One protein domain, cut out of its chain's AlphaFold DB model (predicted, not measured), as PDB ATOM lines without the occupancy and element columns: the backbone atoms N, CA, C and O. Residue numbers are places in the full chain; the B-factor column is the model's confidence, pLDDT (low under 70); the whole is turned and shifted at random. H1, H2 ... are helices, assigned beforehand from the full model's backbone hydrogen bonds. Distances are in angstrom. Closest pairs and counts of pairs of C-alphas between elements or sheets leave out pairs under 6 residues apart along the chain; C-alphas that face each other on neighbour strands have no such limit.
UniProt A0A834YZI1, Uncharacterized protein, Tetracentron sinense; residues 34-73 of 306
ATOM      1  N   GLN A  34       7.135 -25.713  72.185       68.56
ATOM      2  CA  GLN A  34       7.321 -24.430  71.510       68.56
ATOM      3  C   GLN A  34       7.445 -24.616  69.991       68.56
ATOM      4  O   GLN A  34       8.238 -25.440  69.530       68.56
ATOM      5  N   PRO A  35       6.678 -23.857  69.186       70.94
ATOM      6  CA  PRO A  35       6.835 -23.883  67.741       70.94
ATOM      7  C   PRO A  35       8.223 -23.343  67.371       70.94
ATOM      8  O   PRO A  35       8.608 -22.254  67.791       70.94
ATOM      9  N   LEU A  36       8.966 -24.101  66.561       77.12
ATOM     10  CA  LEU A  36      10.326 -23.744  66.118       77.12
ATOM     11  C   LEU A  36      10.358 -22.544  65.158       77.12
ATOM     12  O   LEU A  36      11.425 -22.019  64.848       77.12
ATOM     13  N   ILE A  37       9.189 -22.127  64.671       79.44
ATOM     14  CA  ILE A  37       9.004 -20.983  63.786       79.44
ATOM     15  C   ILE A  37       7.926 -20.067  64.362       79.44
ATOM     16  O   ILE A  37       6.905 -20.527  64.878       79.44
ATOM     17  N   SER A  38       8.139 -18.757  64.265       81.31
ATOM     18  CA  SER A  38       7.138 -17.774  64.673       81.31
ATOM     19  C   SER A  38       5.879 -17.889  63.795       81.31
ATOM     20  O   SER A  38       6.004 -18.173  62.601       81.31
ATOM     21  N   PRO A  39       4.675 -17.613  64.328       79.12
ATOM     22  CA  PRO A  39       3.426 -17.694  63.561       79.12
ATOM     23  C   PRO A  39       3.429 -16.845  62.282       79.12
ATOM     24  O   PRO A  39       2.883 -17.254  61.262       79.12
ATOM     25  N   GLU A  40       4.091 -15.687  62.322       84.69
ATOM     26  CA  GLU A  40       4.244 -14.783  61.178       84.69
ATOM     27  C   GLU A  40       5.065 -15.418  60.045       84.69
ATOM     28  O   GLU A  40       4.666 -15.377  58.882       84.69
ATOM     29  N   LEU A  41       6.160 -16.103  60.389       86.44
ATOM     30  CA  LEU A  41       6.978 -16.844  59.426       86.44
ATOM     31  C   LEU A  41       6.241 -18.079  58.903       86.44
ATOM     32  O   LEU A  41       6.256 -18.333  57.702       86.44
ATOM     33  N   ALA A  42       5.554 -18.818  59.777       83.62
ATOM     34  CA  ALA A  42       4.740 -19.959  59.367       83.62
ATOM     35  C   ALA A  42       3.692 -19.542  58.320       83.62
ATOM     36  O   ALA A  42       3.564 -20.187  57.281       83.62
ATOM     37  N   SER A  43       3.025 -18.402  58.534       87.00
ATOM     38  CA  SER A  43       2.066 -17.848  57.577       87.00
ATOM     39  C   SER A  43       2.721 -17.385  56.272       87.00
ATOM     40  O   SER A  43       2.154 -17.616  55.207       87.00
ATOM     41  N   ALA A  44       3.901 -16.754  56.324       87.06
ATOM     42  CA  ALA A  44       4.601 -16.262  55.133       87.06
ATOM     43  C   ALA A  44       4.991 -17.389  54.162       87.06
ATOM     44  O   ALA A  44       4.963 -17.206  52.947       87.06
ATOM     45  N   PHE A  45       5.316 -18.567  54.698       87.88
ATOM     46  CA  PHE A  45       5.681 -19.748  53.913       87.88
ATOM     47  C   PHE A  45       4.522 -20.739  53.721       87.88
ATOM     48  O   PHE A  45       4.745 -21.848  53.237       87.88
ATOM     49  N   ASN A  46       3.291 -20.353  54.082       86.00
ATOM     50  CA  ASN A  46       2.097 -21.201  54.021       86.00
ATOM     51  C   ASN A  46       2.278 -22.557  54.742       86.00
ATOM     52  O   ASN A  46       1.753 -23.589  54.320       86.00
ATOM     53  N   ILE A  47       3.056 -22.552  55.828       80.69
ATOM     54  CA  ILE A  47       3.289 -23.692  56.709       80.69
ATOM     55  C   ILE A  47       2.177 -23.684  57.758       80.69
ATOM     56  O   ILE A  47       2.085 -22.771  58.579       80.69
ATOM     57  N   SER A  48       1.333 -24.715  57.750       75.38
ATOM     58  CA  SER A  48       0.339 -24.908  58.807       75.38
ATOM     59  C   SER A  48       1.053 -25.054  60.155       75.38
ATOM     60  O   SER A  48       1.966 -25.879  60.247       75.38
ATOM     61  N   PRO A  49       0.664 -24.305  61.203       67.94
ATOM     62  CA  PRO A  49       1.300 -24.424  62.507       67.94
ATOM     63  C   PRO A  49       1.159 -25.865  63.000       67.94
ATOM     64  O   PRO A  49       0.052 -26.378  63.180       67.94
ATOM     65  N   GLU A  50       2.294 -26.543  63.153       71.00
ATOM     66  CA  GLU A  50       2.314 -27.931  63.580       71.00
ATOM     67  C   GLU A  50       1.811 -28.014  65.024       71.00
ATOM     68  O   GLU A  50       2.197 -27.221  65.886       71.00
ATOM     69  N   ARG A  51       0.898 -28.955  65.292       66.81
ATOM     70  CA  ARG A  51       0.335 -29.129  66.633       66.81
ATOM     71  C   ARG A  51       1.476 -29.506  67.574       66.81
ATOM     72  O   ARG A  51       2.095 -30.553  67.382       66.81
ATOM     73  N   CYS A  52       1.733 -28.659  68.566       61.66
ATOM     74  CA  CYS A  52       2.751 -28.869  69.589       61.66
ATOM     75  C   CYS A  52       2.664 -30.308  70.116       61.66
ATOM     76  O   CYS A  52       1.602 -30.731  70.582       61.66
ATOM     77  N   ARG A  53       3.752 -31.077  69.996       70.94
ATOM     78  CA  ARG A  53       3.789 -32.460  70.482       70.94
ATOM     79  C   ARG A  53       3.797 -32.419  72.008       70.94
ATOM     80  O   ARG A  53       4.593 -31.700  72.606       70.94
ATOM     81  N   SER A  54       2.882 -33.146  72.639       78.25
ATOM     82  CA  SER A  54       2.832 -33.220  74.097       78.25
ATOM     83  C   SER A  54       3.831 -34.256  74.618       78.25
ATOM     84  O   SER A  54       4.203 -35.192  73.907       78.25
ATOM     85  N   MET A  55       4.221 -34.150  75.891       78.25
ATOM     86  CA  MET A  55       5.052 -35.169  76.552       78.25
ATOM     87  C   MET A  55       4.418 -36.573  76.474       78.25
ATOM     88  O   MET A  55       5.110 -37.585  76.398       78.25
ATOM     89  N   ILE A  56       3.085 -36.640  76.434       81.75
ATOM     90  CA  ILE A  56       2.329 -37.887  76.291       81.75
ATOM     91  C   ILE A  56       2.564 -38.512  74.908       81.75
ATOM     92  O   ILE A  56       2.703 -39.730  74.808       81.75
ATOM     93  N   ASP A  57       2.654 -37.700  73.853       82.75
ATOM     94  CA  ASP A  57       2.935 -38.174  72.493       82.75
ATOM     95  C   ASP A  57       4.363 -38.711  72.376       82.75
ATOM     96  O   ASP A  57       4.584 -39.758  71.768       82.75
ATOM     97  N   VAL A  58       5.319 -38.035  73.023       83.12
ATOM     98  CA  VAL A  58       6.716 -38.483  73.106       83.12
ATOM     99  C   VAL A  58       6.805 -39.826  73.826       83.12
ATOM    100  O   VAL A  58       7.397 -40.765  73.299       83.12
ATOM    101  N   ASN A  59       6.150 -39.956  74.983       85.81
ATOM    102  CA  ASN A  59       6.115 -41.211  75.734       85.81
ATOM    103  C   ASN A  59       5.422 -42.331  74.945       85.81
ATOM    104  O   ASN A  59       5.871 -43.472  74.938       85.81
ATOM    105  N   ARG A  60       4.346 -42.027  74.216       89.69
ATOM    106  CA  ARG A  60       3.683 -43.005  73.343       89.69
ATOM    107  C   ARG A  60       4.605 -43.477  72.216       89.69
ATOM    108  O   ARG A  60       4.656 -44.676  71.939       89.69
ATOM    109  N   ALA A  61       5.329 -42.558  71.581       83.19
ATOM    110  CA  ALA A  61       6.280 -42.874  70.520       83.19
ATOM    111  C   ALA A  61       7.483 -43.680  71.042       83.19
ATOM    112  O   ALA A  61       7.905 -44.648  70.400       83.19
ATOM    113  N   SER A  62       8.000 -43.340  72.228       88.94
ATOM    114  CA  SER A  62       9.091 -44.084  72.863       88.94
ATOM    115  C   SER A  62       8.649 -45.499  73.236       88.94
ATOM    116  O   SER A  62       9.333 -46.459  72.884       88.94
ATOM    117  N   HIS A  63       7.463 -45.663  73.828       86.25
ATOM    118  CA  HIS A  63       6.903 -46.979  74.127       86.25
ATOM    119  C   HIS A  63       6.655 -47.817  72.869       86.25
ATOM    120  O   HIS A  63       6.911 -49.020  72.897       86.25
ATOM    121  N   ASN A  64       6.203 -47.218  71.762       87.06
ATOM    122  CA  ASN A  64       6.050 -47.928  70.490       87.06
ATOM    123  C   ASN A  64       7.399 -48.463  69.983       87.06
ATOM    124  O   ASN A  64       7.517 -49.650  69.694       87.06
ATOM    125  N   THR A  65       8.432 -47.618  69.992       84.38
ATOM    126  CA  THR A  65       9.792 -47.989  69.576       84.38
ATOM    127  C   THR A  65      10.379 -49.082  70.472       84.38
ATOM    128  O   THR A  65      10.891 -50.084  69.976       84.38
ATOM    129  N   LEU A  66      10.260 -48.940  71.797       81.94
ATOM    130  CA  LEU A  66      10.712 -49.956  72.751       81.94
ATOM    131  C   LEU A  66       9.947 -51.272  72.591       81.94
ATOM    132  O   LEU A  66      10.541 -52.340  72.712       81.94
ATOM    133  N   SER A  67       8.654 -51.212  72.270       80.88
ATOM    134  CA  SER A  67       7.860 -52.405  71.968       80.88
ATOM    135  C   SER A  67       8.338 -53.074  70.678       80.88
ATOM    136  O   SER A  67       8.494 -54.290  70.657       80.88
ATOM    137  N   SER A  68       8.662 -52.315  69.627       78.94
ATOM    138  CA  SER A  68       9.237 -52.860  68.389       78.94
ATOM    139  C   SER A  68      10.600 -53.520  68.608       78.94
ATOM    140  O   SER A  68      10.867 -54.571  68.030       78.94
ATOM    141  N   LEU A  69      11.443 -52.947  69.470       74.06
ATOM    142  CA  LEU A  69      12.726 -53.546  69.847       74.06
ATOM    143  C   LEU A  69      12.541 -54.796  70.712       74.06
ATOM    144  O   LEU A  69      13.255 -55.776  70.535       74.06
ATOM    145  N   ARG A  70      11.552 -54.803  71.609       77.62
ATOM    146  CA  ARG A  70      11.255 -55.969  72.448       77.62
ATOM    147  C   ARG A  70      10.628 -57.123  71.660       77.62
ATOM    148  O   ARG A  70      10.909 -58.279  71.954       77.62
ATOM    149  N   ILE A  71       9.862 -56.834  70.609       58.78
ATOM    150  CA  ILE A  71       9.334 -57.852  69.684       58.78
ATOM    151  C   ILE A  71      10.463 -58.515  68.870       58.78
ATOM    152  O   ILE A  71      10.329 -59.674  68.492       58.78
ATOM    153  N   GLN A  72      11.610 -57.852  68.667       56.00
ATOM    154  CA  GLN A  72      12.797 -58.489  68.071       56.00
ATOM    155  C   GLN A  72      13.526 -59.461  69.018       56.00
ATOM    156  O   GLN A  72      14.452 -60.140  68.581       56.00
ATOM    157  N   THR A  73      13.137 -59.540  70.296       55.09
ATOM    158  CA  THR A  73      13.818 -60.373  71.306       55.09
ATOM    159  C   THR A  73      13.086 -61.666  71.680       55.09
ATOM    160  O   THR A  73      13.549 -62.372  72.568       55.09
TER     161      THR A  73
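This is residues 34 to 73 of the 306 residues of an uncharacterized protein of Tetracentron sinense (UniProt A0A834YZI1). What shape is this? One long helix, H2, makes one arm of a rod, and a stretch without named elements joins it to a small looped head that holds the short helix H1. What is it built of? The printed part has 40 residues with two named helices, H1 then H2, and no named strand; the class is all helix. How spread out is it? It is extended, with a radius of gyration of the C-alphas of 15.7 A and spans of 48 by 17 by 11 A.

What is near H2? Residues 54 to 73, of which 55 to 71 belong to H2, stand free. H2 and H1, residues 39 to 44, are apart. How are the backbones formed? In H1 and H2 every O i to N i+4 pair is within hydrogen-bond range.

Where is H2? It runs 24.1 A from C-alpha 55 at (5.052, -35.169, 76.552) to C-alpha 71 at (9.334, -57.852, 69.684). Where is H1? It begins at C-alpha 39, (3.426, -17.694, 63.561), and is 8.6 A long.

How large is it? The two C-alphas farthest apart, those of Ala 44 and Thr 73, are 47.9 A apart. Is it continuous? The printed part has no cut, and a short link of 10 residues joins H1 to H2. Where is confidence low? The pLDDT is under 70 at residues 34, 49, 51 to 52 and 71 to 73.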